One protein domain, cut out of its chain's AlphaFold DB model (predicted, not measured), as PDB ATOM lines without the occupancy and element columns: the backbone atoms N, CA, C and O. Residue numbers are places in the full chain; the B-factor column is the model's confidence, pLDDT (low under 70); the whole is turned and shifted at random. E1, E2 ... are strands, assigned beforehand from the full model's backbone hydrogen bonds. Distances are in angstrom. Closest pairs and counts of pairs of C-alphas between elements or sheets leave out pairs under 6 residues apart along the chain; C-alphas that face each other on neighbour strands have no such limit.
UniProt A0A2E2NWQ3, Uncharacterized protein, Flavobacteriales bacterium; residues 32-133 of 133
ATOM      1  N   ILE A  32      39.089 -32.577  21.288       98.12
ATOM      2  CA  ILE A  32      39.387 -33.330  20.064       98.12
ATOM      3  C   ILE A  32      38.826 -32.563  18.866       98.12
ATOM      4  O   ILE A  32      37.660 -32.182  18.874       98.12
ATOM      5  N   SER A  33      39.633 -32.351  17.826       97.31
ATOM      6  CA  SER A  33      39.145 -31.899  16.521       97.31
ATOM      7  C   SER A  33      38.753 -33.090  15.659       97.31
ATOM      8  O   SER A  33      39.475 -34.085  15.603       97.31
ATOM      9  N   VAL A  34      37.621 -32.978  14.970       97.25
ATOM     10  CA  VAL A  34      37.043 -34.027  14.130       97.25
ATOM     11  C   VAL A  34      36.839 -33.496  12.718       97.25
ATOM     12  O   VAL A  34      36.273 -32.420  12.527       97.25
ATOM     13  N   ILE A  35      37.290 -34.272  11.734       95.81
ATOM     14  CA  ILE A  35      37.053 -34.062  10.305       95.81
ATOM     15  C   ILE A  35      36.492 -35.355   9.714       95.81
ATOM     16  O   ILE A  35      37.050 -36.432   9.915       95.81
ATOM     17  N   GLN A  36      35.423 -35.228   8.930       94.31
ATOM     18  CA  GLN A  36      34.839 -36.314   8.145       94.31
ATOM     19  C   GLN A  36      35.059 -36.051   6.658       94.31
ATOM     20  O   GLN A  36      34.779 -34.961   6.148       94.31
ATOM     21  N   THR A  37      35.538 -37.070   5.957       92.12
ATOM     22  CA  THR A  37      35.476 -37.190   4.497       92.12
ATOM     23  C   THR A  37      34.457 -38.279   4.144       92.12
ATOM     24  O   THR A  37      33.976 -38.963   5.043       92.12
ATOM     25  N   PRO A  38      34.109 -38.485   2.861       90.50
ATOM     26  CA  PRO A  38      33.150 -39.526   2.483       90.50
ATOM     27  C   PRO A  38      33.488 -40.938   2.990       90.50
ATOM     28  O   PRO A  38      32.584 -41.735   3.217       90.50
ATOM     29  N   ASP A  39      34.771 -41.235   3.169       89.94
ATOM     30  CA  ASP A  39      35.326 -42.560   3.447       89.94
ATOM     31  C   ASP A  39      36.228 -42.614   4.688       89.94
ATOM     32  O   ASP A  39      36.725 -43.688   5.039       89.94
ATOM     33  N   SER A  40      36.472 -41.476   5.346       93.75
ATOM     34  CA  SER A  40      37.404 -41.412   6.463       93.75
ATOM     35  C   SER A  40      36.990 -40.447   7.565       93.75
ATOM     36  O   SER A  40      36.338 -39.426   7.343       93.75
ATOM     37  N   LEU A  41      37.395 -40.795   8.780       95.56
ATOM     38  CA  LEU A  41      37.254 -39.998   9.984       95.56
ATOM     39  C   LEU A  41      38.654 -39.684  10.512       95.56
ATOM     40  O   LEU A  41      39.418 -40.593  10.838       95.56
ATOM     41  N   LEU A  42      38.987 -38.399  10.590       96.62
ATOM     42  CA  LEU A  42      40.265 -37.901  11.089       96.62
ATOM     43  C   LEU A  42      40.029 -37.184  12.413       96.62
ATOM     44  O   LEU A  42      39.203 -36.275  12.487       96.62
ATOM     45  N   LEU A  43      40.776 -37.575  13.442       97.88
ATOM     46  CA  LEU A  43      40.709 -36.959  14.758       97.88
ATOM     47  C   LEU A  43      42.092 -36.501  15.192       97.88
ATOM     48  O   LEU A  43      43.047 -37.276  15.112       97.88
ATOM     49  N   ASN A  44      42.197 -35.275  15.700       97.69
ATOM     50  CA  ASN A  44      43.392 -34.827  16.409       97.69
ATOM     51  C   ASN A  44      43.019 -34.496  17.846       97.69
ATOM     52  O   ASN A  44      42.022 -33.822  18.092       97.69
ATOM     53  N   CYS A  45      43.819 -34.977  18.786       97.81
ATOM     54  CA  CYS A  45      43.644 -34.627  20.180       97.81
ATOM     55  C   CYS A  45      44.471 -33.390  20.513       97.81
ATOM     56  O   CYS A  45      45.688 -33.385  20.331       97.81
ATOM     57  N   GLU A  46      43.796 -32.371  21.030       97.19
ATOM     58  CA  GLU A  46      44.411 -31.148  21.541       97.19
ATOM     59  C   GLU A  46      44.679 -31.276  23.046       97.19
ATOM     60  O   GLU A  46      45.719 -30.843  23.539       97.19
ATOM     61  N   GLU A  47      43.764 -31.922  23.781       96.50
ATOM     62  CA  GLU A  47      43.843 -32.077  25.234       96.50
ATOM     63  C   GLU A  47      43.292 -33.432  25.690       96.50
ATOM     64  O   GLU A  47      42.316 -33.939  25.143       96.50
ATOM     65  N   GLY A  48      43.874 -33.996  26.750       95.38
ATOM     66  CA  GLY A  48      43.278 -35.116  27.486       95.38
ATOM     67  C   GLY A  48      43.619 -36.525  26.999       95.38
ATOM     68  O   GLY A  48      43.432 -37.459  27.777       95.38
ATOM     69  N   CYS A  49      44.164 -36.699  25.789       97.62
ATOM     70  CA  CYS A  49      44.487 -38.017  25.227       97.62
ATOM     71  C   CYS A  49      45.973 -38.393  25.335       97.62
ATOM     72  O   CYS A  49      46.865 -37.549  25.361       97.62
ATOM     73  N   ASN A  50      46.240 -39.699  25.315       97.44
ATOM     74  CA  ASN A  50      47.573 -40.298  25.203       97.44
ATOM     75  C   ASN A  50      48.009 -40.478  23.734       97.44
ATOM     76  O   ASN A  50      49.089 -41.002  23.461       97.44
ATOM     77  N   TRP A  51      47.159 -40.078  22.792       98.19
ATOM     78  CA  TRP A  51      47.388 -40.108  21.354       98.19
ATOM     79  C   TRP A  51      47.269 -38.696  20.788       98.19
ATOM     80  O   TRP A  51      46.530 -37.872  21.311       98.19
ATOM     81  N   GLN A  52      47.994 -38.417  19.705       98.00
ATOM     82  CA  GLN A  52      47.910 -37.124  19.016       98.00
ATOM     83  C   GLN A  52      46.908 -37.155  17.867       98.00
ATOM     84  O   GLN A  52      46.186 -36.187  17.654       98.00
ATOM     85  N   LYS A  53      46.874 -38.256  17.105       98.19
ATOM     86  CA  LYS A  53      46.025 -38.395  15.919       98.19
ATOM     87  C   LYS A  53      45.483 -39.805  15.787       98.19
ATOM     88  O   LYS A  53      46.211 -40.765  16.038       98.19
ATOM     89  N   LEU A  54      44.247 -39.903  15.320       98.12
ATOM     90  CA  LEU A  54      43.611 -41.140  14.887       98.12
ATOM     91  C   LEU A  54      42.998 -40.925  13.505       98.12
ATOM     92  O   LEU A  54      42.518 -39.839  13.181       98.12
ATOM     93  N   ALA A  55      43.037 -41.969  12.687       97.00
ATOM     94  CA  ALA A  55      42.440 -41.975  11.364       97.00
ATOM     95  C   ALA A  55      41.766 -43.326  11.140       97.00
ATOM     96  O   ALA A  55      42.399 -44.370  11.303       97.00
ATOM     97  N   PHE A  56      40.496 -43.293  10.752       96.50
ATOM     98  CA  PHE A  56      39.711 -44.483  10.454       96.50
ATOM     99  C   PHE A  56      39.164 -44.377   9.040       96.50
ATOM    100  O   PHE A  56      38.560 -43.366   8.692       96.50
ATOM    101  N   SER A  57      39.343 -45.419   8.236       95.56
ATOM    102  CA  SER A  57      38.450 -45.668   7.104       95.56
ATOM    103  C   SER A  57      37.165 -46.293   7.630       95.56
ATOM    104  O   SER A  57      37.245 -47.120   8.542       95.56
ATOM    105  N   TYR A  58      36.015 -45.960   7.052       93.94
ATOM    106  CA  TYR A  58      34.742 -46.521   7.503       93.94
ATOM    107  C   TYR A  58      33.778 -46.817   6.350       93.94
ATOM    108  O   TYR A  58      33.935 -46.331   5.228       93.94
ATOM    109  N   GLN A  59      32.776 -47.638   6.638       92.62
ATOM    110  CA  GLN A  59      31.567 -47.863   5.855       92.62
ATOM    111  C   GLN A  59      30.339 -47.417   6.660       92.62
ATOM    112  O   GLN A  59      30.404 -47.240   7.878       92.62
ATOM    113  N   GLU A  60      29.206 -47.212   5.988       87.69
ATOM    114  CA  GLU A  60      27.964 -46.846   6.674       87.69
ATOM    115  C   GLU A  60      27.565 -47.937   7.682       87.69
ATOM    116  O   GLU A  60      27.461 -49.114   7.338       87.69
ATOM    117  N   GLY A  61      27.351 -47.530   8.935       89.81
ATOM    118  CA  GLY A  61      27.045 -48.434  10.046       89.81
ATOM    119  C   GLY A  61      28.248 -48.826  10.907       89.81
ATOM    120  O   GLY A  61      28.041 -49.423  11.963       89.81
ATOM    121  N   ASP A  62      29.474 -48.462  10.519       95.31
ATOM    122  CA  ASP A  62      30.643 -48.650  11.379       95.31
ATOM    123  C   ASP A  62      30.550 -47.770  12.631       95.31
ATOM    124  O   ASP A  62      30.212 -46.585  12.572       95.31
ATOM    125  N   ILE A  63      30.892 -48.360  13.777       96.94
ATOM    126  CA  ILE A  63      30.925 -47.682  15.072       96.94
ATOM    127  C   ILE A  63      32.322 -47.851  15.657       96.94
ATOM    128  O   ILE A  63      32.804 -48.974  15.852       96.94
ATOM    129  N   PHE A  64      32.947 -46.728  15.991       97.62
ATOM    130  CA  PHE A  64      34.230 -46.704  16.678       97.62
ATOM    131  C   PHE A  64      34.039 -46.257  18.120       97.62
ATOM    132  O   PHE A  64      33.230 -45.381  18.415       97.62
ATOM    133  N   MET A  65      34.798 -46.857  19.024       96.94
ATOM    134  CA  MET A  65      34.979 -46.370  20.381       96.94
ATOM    135  C   MET A  65      36.225 -45.493  20.428       96.94
ATOM    136  O   MET A  65      37.238 -45.829  19.813       96.94
ATOM    137  N   LEU A  66      36.142 -44.394  21.166       97.50
ATOM    138  CA  LEU A  66      37.226 -43.458  21.424       97.50
ATOM    139  C   LEU A  66      37.351 -43.243  22.926       97.50
ATOM    140  O   LEU A  66      36.351 -43.098  23.629       97.50
ATOM    141  N   ASP A  67      38.584 -43.198  23.408       96.88
ATOM    142  CA  ASP A  67      38.891 -42.950  24.807       96.88
ATOM    143  C   ASP A  67      40.245 -42.240  24.965       96.88
ATOM    144  O   ASP A  67      40.934 -41.902  23.995       96.88
ATOM    145  N   GLN A  68      40.642 -42.006  26.218       96.62
ATOM    146  CA  GLN A  68      41.923 -41.384  26.551       96.62
ATOM    147  C   GLN A  68      43.129 -42.098  25.914       96.62
ATOM    148  O   GLN A  68      44.140 -41.459  25.627       96.62
ATOM    149  N   LYS A  69      43.081 -43.417  25.733       96.12
ATOM    150  CA  LYS A  69      44.218 -44.235  25.300       96.12
ATOM    151  C   LYS A  69      44.244 -44.465  23.792       96.12
ATOM    152  O   LYS A  69      45.336 -44.653  23.258       96.12
ATOM    153  N   GLY A  70      43.109 -44.396  23.100       95.94
ATOM    154  CA  GLY A  70      43.058 -44.564  21.649       95.94
ATOM    155  C   GLY A  70      41.648 -44.600  21.075       95.94
ATOM    156  O   GLY A  70      40.722 -43.971  21.583       95.94
ATOM    157  N   GLY A  71      41.502 -45.352  19.987       94.38
ATOM    158  CA  GLY A  71      40.206 -45.693  19.427       94.38
ATOM    159  C   GLY A  71      40.275 -46.848  18.438       94.38
ATOM    160  O   GLY A  71      41.344 -47.183  17.926       94.38
ATOM    161  N   GLY A  72      39.126 -47.463  18.180       94.19
ATOM    162  CA  GLY A  72      39.007 -48.625  17.305       94.19
ATOM    163  C   GLY A  72      37.569 -49.113  17.189       94.19
ATOM    164  O   GLY A  72      36.661 -48.507  17.751       94.19
ATOM    165  N   ALA A  73      37.356 -50.203  16.449       93.31
ATOM    166  CA  ALA A  73      36.033 -50.806  16.316       93.31
ATOM    167  C   ALA A  73      35.445 -51.135  17.695       93.31
ATOM    168  O   ALA A  73      36.146 -51.638  18.578       93.31
ATOM    169  N   VAL A  74      34.159 -50.836  17.880       93.12
ATOM    170  CA  VAL A  74      33.491 -51.085  19.156       93.12
ATOM    171  C   VAL A  74      33.447 -52.590  19.450       93.12
ATOM    172  O   VAL A  74      33.270 -53.419  18.553       93.12
ATOM    173  N   SER A  75      33.597 -52.956  20.722       90.38
ATOM    174  CA  SER A  75      33.436 -54.337  21.179       90.38
ATOM    175  C   SER A  75      32.189 -54.453  22.049       90.38
ATOM    176  O   SER A  75      31.892 -53.549  22.830       90.38
ATOM    177  N   TYR A  76      31.450 -55.553  21.909       91.25
ATOM    178  CA  TYR A  76      30.205 -55.785  22.641       91.25
ATOM    179  C   TYR A  76      30.334 -56.963  23.604       91.25
ATOM    180  O   TYR A  76      30.936 -57.992  23.288       91.25
ATOM    181  N   ASN A  77      29.709 -56.823  24.767       89.75
ATOM    182  CA  ASN A  77      29.439 -57.919  25.684       89.75
ATOM    183  C   ASN A  77      28.341 -58.837  25.124       89.75
ATOM    184  O   ASN A  77      27.589 -58.477  24.216       89.75
ATOM    185  N   LYS A  78      28.196 -60.034  25.710       91.81
ATOM    186  CA  LYS A  78      27.156 -61.006  25.313       91.81
ATOM    187  C   LYS A  78      25.725 -60.483  25.478       91.81
ATOM    188  O   LYS A  78      24.825 -60.999  24.828       91.81
ATOM    189  N   ASP A  79      25.519 -59.510  26.359       93.19
ATOM    190  CA  ASP A  79      24.223 -58.877  26.624       93.19
ATOM    191  C   ASP A  79      23.923 -57.686  25.693       93.19
ATOM    192  O   ASP A  79      22.882 -57.048  25.830       93.19
ATOM    193  N   GLY A  80      24.815 -57.392  24.741       89.50
ATOM    194  CA  GLY A  80      24.671 -56.294  23.786       89.50
ATOM    195  C   GLY A  80      25.147 -54.934  24.303       89.50
ATOM    196  O   GLY A  80      25.075 -53.954  23.564       89.50
ATOM    197  N   THR A  81      25.658 -54.844  25.534       90.06
ATOM    198  CA  THR A  81      26.287 -53.612  26.033       90.06
ATOM    199  C   THR A  81      27.679 -53.417  25.434       90.06
ATOM    200  O   THR A  81      28.358 -54.383  25.084       90.06
ATOM    201  N   ILE A  82      28.124 -52.165  25.308       90.44
ATOM    202  CA  ILE A  82      29.484 -51.853  24.854       90.44
ATOM    203  C   ILE A  82      30.476 -52.226  25.958       90.44
ATOM    204  O   ILE A  82      30.286 -51.877  27.123       90.44
ATOM    205  N   ASN A  83      31.540 -52.921  25.579       91.06
ATOM    206  CA  ASN A  83      32.672 -53.206  26.443       91.06
ATOM    207  C   ASN A  83      33.708 -52.078  26.316       91.06
ATOM    208  O   ASN A  83      34.268 -51.870  25.238       91.06
ATOM    209  N   TYR A  84      33.945 -51.368  27.418       88.00
ATOM    210  CA  TYR A  84      34.883 -50.251  27.519       88.00
ATOM    211  C   TYR A  84      35.606 -50.266  28.872       88.00
ATOM    212  O   TYR A  84      35.113 -50.826  29.855       88.00
ATOM    213  N   GLU A  85      36.787 -49.652  28.922       86.75
ATOM    214  CA  GLU A  85      37.544 -49.496  30.163       86.75
ATOM    215  C   GLU A  85      36.951 -48.363  31.014       86.75
ATOM    216  O   GLU A  85      36.734 -47.251  30.529       86.75
ATOM    217  N   LYS A  86      36.684 -48.657  32.288       85.69
ATOM    218  CA  LYS A  86      36.196 -47.684  33.273       85.69
ATOM    219  C   LYS A  86      37.349 -46.883  33.879       85.69
ATOM    220  O   LYS A  86      38.510 -47.228  33.695       85.69
ATOM    221  N   ASP A  87      37.011 -45.829  34.618       87.25
ATOM    222  CA  ASP A  87      37.966 -44.972  35.337       87.25
ATOM    223  C   ASP A  87      38.962 -44.223  34.422       87.25
ATOM    224  O   ASP A  87      40.009 -43.744  34.865       87.25
ATOM    225  N   LEU A  88      38.626 -44.089  33.134       91.81
ATOM    226  CA  LEU A  88      39.300 -43.185  32.205       91.81
ATOM    227  C   LEU A  88      38.742 -41.767  32.342       91.81
ATOM    228  O   LEU A  88      37.604 -41.571  32.762       91.81
ATOM    229  N   LYS A  89      39.527 -40.769  31.919       92.94
ATOM    230  CA  LYS A  89      39.050 -39.377  31.873       92.94
ATOM    231  C   LYS A  89      37.823 -39.201  30.988       92.94
ATOM    232  O   LYS A  89      36.995 -38.348  31.282       92.94
ATOM    233  N   PHE A  90      37.748 -39.965  29.898       95.81
ATOM    234  CA  PHE A  90      36.608 -39.987  28.998       95.81
ATOM    235  C   PHE A  90      36.559 -41.279  28.176       95.81
ATOM    236  O   PHE A  90      37.597 -41.893  27.900       95.81
ATOM    237  N   SER A  91      35.356 -41.634  27.734       96.44
ATOM    238  CA  SER A  91      35.108 -42.576  26.645       96.44
ATOM    239  C   SER A  91      33.769 -42.272  25.968       96.44
ATOM    240  O   SER A  91      32.816 -41.820  26.604       96.44
ATOM    241  N   PHE A  92      33.694 -42.494  24.659       97.25
ATOM    242  CA  PHE A  92      32.478 -42.322  23.864       97.25
ATOM    243  C   PHE A  92      32.544 -43.157  22.582       97.25
ATOM    244  O   PHE A  92      33.607 -43.648  22.198       97.25
ATOM    245  N   THR A  93      31.414 -43.325  21.901       97.81
ATOM    246  CA  THR A  93      31.385 -43.884  20.546       97.81
ATOM    247  C   THR A  93      31.136 -42.818  19.498       97.81
ATOM    248  O   THR A  93      30.535 -41.779  19.776       97.81
ATOM    249  N   ILE A  94      31.593 -43.100  18.282       97.56
ATOM    250  CA  ILE A  94      31.417 -42.277  17.098       97.56
ATOM    251  C   ILE A  94      30.941 -43.152  15.933       97.56
ATOM    252  O   ILE A  94      31.520 -44.202  15.652       97.56
ATOM    253  N   GLN A  95      29.867 -42.726  15.277       97.19
ATOM    254  CA  GLN A  95      29.243 -43.411  14.150       97.19
ATOM    255  C   GLN A  95      29.084 -42.417  12.989       97.19
ATOM    256  O   GLN A  95      28.136 -41.626  12.970       97.19
ATOM    257  N   PRO A  96      30.030 -42.400  12.038       94.56
ATOM    258  CA  PRO A  96      29.930 -41.554  10.858       94.56
ATOM    259  C   PRO A  96      28.926 -42.128   9.840       94.56
ATOM    260  O   PRO A  96      29.021 -43.286   9.437       94.56
ATOM    261  N   ALA A  97      27.981 -41.308   9.378       90.06
ATOM    262  CA  ALA A  97      27.034 -41.646   8.315       90.06
ATOM    263  C   ALA A  97      26.616 -40.391   7.531       90.06
ATOM    264  O   ALA A  97      26.136 -39.423   8.107       90.06
ATOM    265  N   ASN A  98      26.754 -40.400   6.200       88.44
ATOM    266  CA  ASN A  98      26.230 -39.342   5.319       88.44
ATOM    267  C   ASN A  98      26.603 -37.896   5.736       88.44
ATOM    268  O   ASN A  98      25.746 -37.014   5.739       88.44
ATOM    269  N   MET A  99      27.874 -37.643   6.086       87.50
ATOM    270  CA  MET A  99      28.387 -36.343   6.584       87.50
ATOM    271  C   MET A  99      27.805 -35.872   7.931       87.50
ATOM    272  O   MET A  99      28.065 -34.748   8.372       87.50
ATOM    273  N   LEU A 100      27.020 -36.727   8.583       92.94
ATOM    274  CA  LEU A 100      26.634 -36.625   9.978       92.94
ATOM    275  C   LEU A 100      27.508 -37.585  10.784       92.94
ATOM    276  O   LEU A 100      27.833 -38.689  10.346       92.94
ATOM    277  N   ILE A 101      27.871 -37.172  11.985       95.75
ATOM    278  CA  ILE A 101      28.529 -38.025  12.960       95.75
ATOM    279  C   ILE A 101      27.625 -38.091  14.177       95.75
ATOM    280  O   ILE A 101      27.408 -37.075  14.838       95.75
ATOM    281  N   GLU A 102      27.120 -39.279  14.487       96.88
ATOM    282  CA  GLU A 102      26.426 -39.533  15.746       96.88
ATOM    283  C   GLU A 102      27.436 -39.951  16.812       96.88
ATOM    284  O   GLU A 102      28.359 -40.721  16.545       96.88
ATOM    285  N   MET A 103      27.277 -39.433  18.027       97.31
ATOM    286  CA  MET A 103      28.151 -39.757  19.149       97.31
ATOM    287  C   MET A 103      27.331 -40.121  20.377       97.31
ATOM    288  O   MET A 103      26.310 -39.487  20.665       97.31
ATOM    289  N   GLN A 104      27.797 -41.120  21.122       96.94
ATOM    290  CA  GLN A 104      27.201 -41.528  22.391       96.94
ATOM    291  C   GLN A 104      28.247 -41.485  23.501       96.94
ATOM    292  O   GLN A 104      29.282 -42.143  23.413       96.94
ATOM    293  N   GLY A 105      27.956 -40.716  24.546       95.75
ATOM    294  CA  GLY A 105      28.824 -40.575  25.705       95.75
ATOM    295  C   GLY A 105      28.776 -41.818  26.587       95.75
ATOM    296  O   GLY A 105      27.712 -42.430  26.737       95.75
ATOM    297  N   LEU A 106      29.924 -42.200  27.147       93.81
ATOM    298  CA  LEU A 106      30.044 -43.319  28.082       93.81
ATOM    299  C   LEU A 106      30.569 -42.808  29.431       93.81
ATOM    300  O   LEU A 106      29.775 -42.605  30.346       93.81
ATOM    301  N   GLU A 107      31.869 -42.542  29.542       93.62
ATOM    302  CA  GLU A 107      32.500 -41.975  30.742       93.62
ATOM    303  C   GLU A 107      33.016 -40.564  30.465       93.62
ATOM    304  O   GLU A 107      33.451 -40.256  29.356       93.62
ATOM    305  N   GLY A 108      32.998 -39.694  31.477       92.00
ATOM    306  CA  GLY A 108      33.629 -38.369  31.406       92.00
ATOM    307  C   GLY A 108      33.010 -37.367  30.422       92.00
ATOM    308  O   GLY A 108      33.542 -36.273  30.251       92.00
ATOM    309  N   THR A 109      31.888 -37.706  29.785       95.06
ATOM    310  CA  THR A 109      31.109 -36.827  28.903       95.06
ATOM    311  C   THR A 109      29.820 -36.380  29.594       95.06
ATOM    312  O   THR A 109      29.083 -37.208  30.125       95.06
ATOM    313  N   ASN A 110      29.476 -35.094  29.519       95.19
ATOM    314  CA  ASN A 110      28.222 -34.554  30.071       95.19
ATOM    315  C   ASN A 110      27.020 -34.734  29.134       95.19
ATOM    316  O   ASN A 110      25.891 -34.374  29.473       95.19
ATOM    317  N   TRP A 111      27.256 -35.278  27.947       95.75
ATOM    318  CA  TRP A 111      26.248 -35.568  26.944       95.75
ATOM    319  C   TRP A 111      26.044 -37.079  26.827       95.75
ATOM    320  O   TRP A 111      26.997 -37.849  26.811       95.75
ATOM    321  N   VAL A 112      24.782 -37.508  26.727       95.75
ATOM    322  CA  VAL A 112      24.431 -38.924  26.507       95.75
ATOM    323  C   VAL A 112      24.477 -39.257  25.021       95.75
ATOM    324  O   VAL A 112      25.033 -40.275  24.625       95.75
ATOM    325  N   LYS A 113      23.902 -38.388  24.188       96.81
ATOM    326  CA  LYS A 113      23.960 -38.459  22.729       96.81
ATOM    327  C   LYS A 113      24.083 -37.056  22.165       96.81
ATOM    328  O   LYS A 113      23.465 -36.131  22.687       96.81
ATOM    329  N   THR A 114      24.842 -36.919  21.094       95.69
ATOM    330  CA  THR A 114      24.932 -35.684  20.318       95.69
ATOM    331  C   THR A 114      25.260 -36.024  18.868       95.69
ATOM    332  O   THR A 114      25.567 -37.174  18.546       95.69
ATOM    333  N   SER A 115      25.183 -35.038  17.986       95.50
ATOM    334  CA  SER A 115      25.626 -35.193  16.610       95.50
ATOM    335  C   SER A 115      26.292 -33.929  16.099       95.50
ATOM    336  O   SER A 115      25.998 -32.818  16.544       95.50
ATOM    337  N   ILE A 116      27.224 -34.118  15.171       95.38
ATOM    338  CA  ILE A 116      27.957 -33.033  14.524       95.38
ATOM    339  C   ILE A 116      27.980 -33.249  13.020       95.38
ATOM    340  O   ILE A 116      27.923 -34.377  12.534       95.38
ATOM    341  N   THR A 117      28.095 -32.154  12.284       93.19
ATOM    342  CA  THR A 117      28.440 -32.165  10.865       93.19
ATOM    343  C   THR A 117      29.768 -31.447  10.706       93.19
ATOM    344  O   THR A 117      30.004 -30.401  11.308       93.19
ATOM    345  N   THR A 118      30.663 -32.018   9.916       88.19
ATOM    346  CA  THR A 118      31.985 -31.445   9.644       88.19
ATOM    347  C   THR A 118      32.299 -31.601   8.161       88.19
ATOM    348  O   THR A 118      31.607 -32.314   7.434       88.19
ATOM    349  N   SER A 119      33.314 -30.894   7.681       81.94
ATOM    350  CA  SER A 119      33.834 -31.037   6.328       81.94
ATOM    351  C   SER A 119      35.353 -31.156   6.362       81.94
ATOM    352  O   SER A 119      36.000 -30.884   7.372       81.94
ATOM    353  N   ASN A 120      35.945 -31.502   5.223       79.25
ATOM    354  CA  ASN A 120      37.395 -31.616   5.061       79.25
ATOM    355  C   ASN A 120      38.184 -30.307   5.276       79.25
ATOM    356  O   ASN A 120      39.410 -30.354   5.320       79.25
ATOM    357  N   VAL A 121      37.513 -29.156   5.384       83.56
ATOM    358  CA  VAL A 121      38.150 -27.839   5.565       83.56
ATOM    359  C   VAL A 121      37.834 -27.183   6.907       83.56
ATOM    360  O   VAL A 121      38.584 -26.313   7.335       83.56
ATOM    361  N   ASN A 122      36.758 -27.605   7.575       86.44
ATOM    362  CA  ASN A 122      36.288 -27.006   8.821       86.44
ATOM    363  C   ASN A 122      36.192 -28.094   9.902       86.44
ATOM    364  O   ASN A 122      35.150 -28.759  10.003       86.44
ATOM    365  N   PRO A 123      37.264 -28.309  10.690       92.94
ATOM    366  CA  PRO A 123      37.200 -29.220  11.821       92.94
ATOM    367  C   PRO A 123      36.155 -28.740  12.826       92.94
ATOM    368  O   PRO A 123      36.014 -27.541  13.069       92.94
ATOM    369  N   VAL A 124      35.450 -29.691  13.431       96.12
ATOM    370  CA  VAL A 124      34.600 -29.431  14.596       96.12
ATOM    371  C   VAL A 124      35.357 -29.867  15.836       96.12
ATOM    372  O   VAL A 124      35.883 -30.978  15.874       96.12
ATOM    373  N   PHE A 125      35.417 -29.003  16.844       96.81
ATOM    374  CA  PHE A 125      35.995 -29.357  18.131       96.81
ATOM    375  C   PHE A 125      34.915 -29.924  19.042       96.81
ATOM    376  O   PHE A 125      33.777 -29.447  19.060       96.81
ATOM    377  N   ILE A 126      35.278 -30.970  19.773       97.19
ATOM    378  CA  ILE A 126      34.432 -31.606  20.771       97.19
ATOM    379  C   ILE A 126      35.180 -31.722  22.095       97.19
ATOM    380  O   ILE A 126      36.389 -31.963  22.118       97.19
ATOM    381  N   ASP A 127      34.450 -31.565  23.190       97.06
ATOM    382  CA  ASP A 127      34.929 -31.754  24.556       97.06
ATOM    383  C   ASP A 127      33.869 -32.459  25.426       97.06
ATOM    384  O   ASP A 127      32.838 -32.953  24.945       97.06
ATOM    385  N   ASN A 128      34.116 -32.526  26.735       95.62
ATOM    386  CA  ASN A 128      33.200 -33.147  27.686       95.62
ATOM    387  C   ASN A 128      31.847 -32.426  27.817       95.62
ATOM    388  O   ASN A 128      30.929 -33.001  28.396       95.62
ATOM    389  N   TYR A 129      31.670 -31.228  27.261       94.50
ATOM    390  CA  TYR A 129      30.407 -30.484  27.239       94.50
ATOM    391  C   TYR A 129      29.692 -30.537  25.883       94.50
ATOM    392  O   TYR A 129      28.514 -30.185  25.812       94.50
ATOM    393  N   GLY A 130      30.340 -31.055  24.837       93.69
ATOM    394  CA  GLY A 130      29.742 -31.270  23.522       93.69
ATOM    395  C   GLY A 130      30.576 -30.620  22.429       93.69
ATOM    396  O   GLY A 130      31.779 -30.835  22.373       93.69
ATOM    397  N   VAL A 131      29.933 -29.856  21.542       94.06
ATOM    398  CA  VAL A 131      30.633 -29.061  20.523       94.06
ATOM    399  C   VAL A 131      31.267 -27.842  21.179       94.06
ATOM    400  O   VAL A 131      30.582 -27.103  21.888       94.06
ATOM    401  N   SER A 132      32.548 -27.616  20.906       90.25
ATOM    402  CA  SER A 132      33.327 -26.516  21.465       90.25
ATOM    403  C   SER A 132      33.922 -25.613  20.385       90.25
ATOM    404  O   SER A 132      33.964 -25.967  19.204       90.25
ATOM    405  N   ASN A 133      34.319 -24.405  20.799       76.25
ATOM    406  CA  ASN A 133      34.968 -23.403  19.947       76.25
ATOM    407  C   ASN A 133      36.497 -23.484  20.030       76.25
ATOM    408  O   ASN A 133      37.039 -23.894  21.089       76.25
TER     409      ASN A 133
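Overview. This is residues 32 to 133 of the 133 residues of an uncharacterized protein of Flavobacteriales bacterium (UniProt A0A2E2NWQ3). Two strongly twisted sheets of five strands each lie face to face as a sandwich, the strands of one at 27 degrees to those of the other. A long loop, residues 74 to 90, swings away from this body, with Lys 78 near its far tip. The printed part has 102 residues with no named helix and ten named strands, E1 to E10 in order; the class is all strand. One sheet has the order E3, E2, E1, E9, E10, the other E5, E4, E6, E7, E8, both all antiparallel. The whole is compact, with a radius of gyration of the C-alphas of 12.7 A and spans of 38 by 28 by 22 A.

Arrangement. Start with the hairpin of E1, residues 32 to 36, and E2, residues 40 to 47, where N 33 and O 44 are within hydrogen-bond range at 2.8 A. E3, residues 53 to 57, forms a hairpin with E2, N 41 to O 56 being 2.8 A; E1, E2 and E3 are a meander, each strand the antiparallel neighbour of the one before. A short link then changes to the other sheet, where E4, residues 64 to 67, and E5, residues 71 to 73, form a hairpin with N 65 and O 72 at 2.8 A. E6, residues 91 to 97, is antiparallel to E4, with N 64 and O 94 at 2.9 A. E6, E7, residues 100 to 107, and E8, residues 113 to 117, are a second meander; look for N 95 and O 102 at 2.8 A, and N 101 and O 116 at 2.8 A. Another short link leads back to E9, residues 124 to 127, antiparallel to E1 with N 34 and O 124 at 2.8 A, and in a hairpin with E10, residues 130 to 132, with N 132 and O 125 at 2.9 A. Between the sheets, the closest C-alphas of E3 and E5 are Leu 54 and Gly 71, 7.3 A apart, and those of E8 and E10 are Thr 114 and Gly 130, 7.3 A apart.

Along the chain. Find C-alpha 32 at (39.387, -33.330, 20.064), where E1 begins its 13.1 A. E2 covers 21.9 A and E3 13.7 A. E6 starts at (35.108, -42.576, 26.645) and runs 20.1 A; E7 covers 22.2 A and E8 14.2 A. E10 ends at C-alpha 132, (33.327, -26.516, 21.465).

Size, cuts and confidence. The farthest C-alphas, Lys 78 and Val 121, are 40.1 A apart. The printed part has no cut. The link E5 to E6 is long, and in it residues 75 to 76 pair antiparallel with 82 to 83. Mean pLDDT of the printed part is 93.7, and no printed residue is under 70.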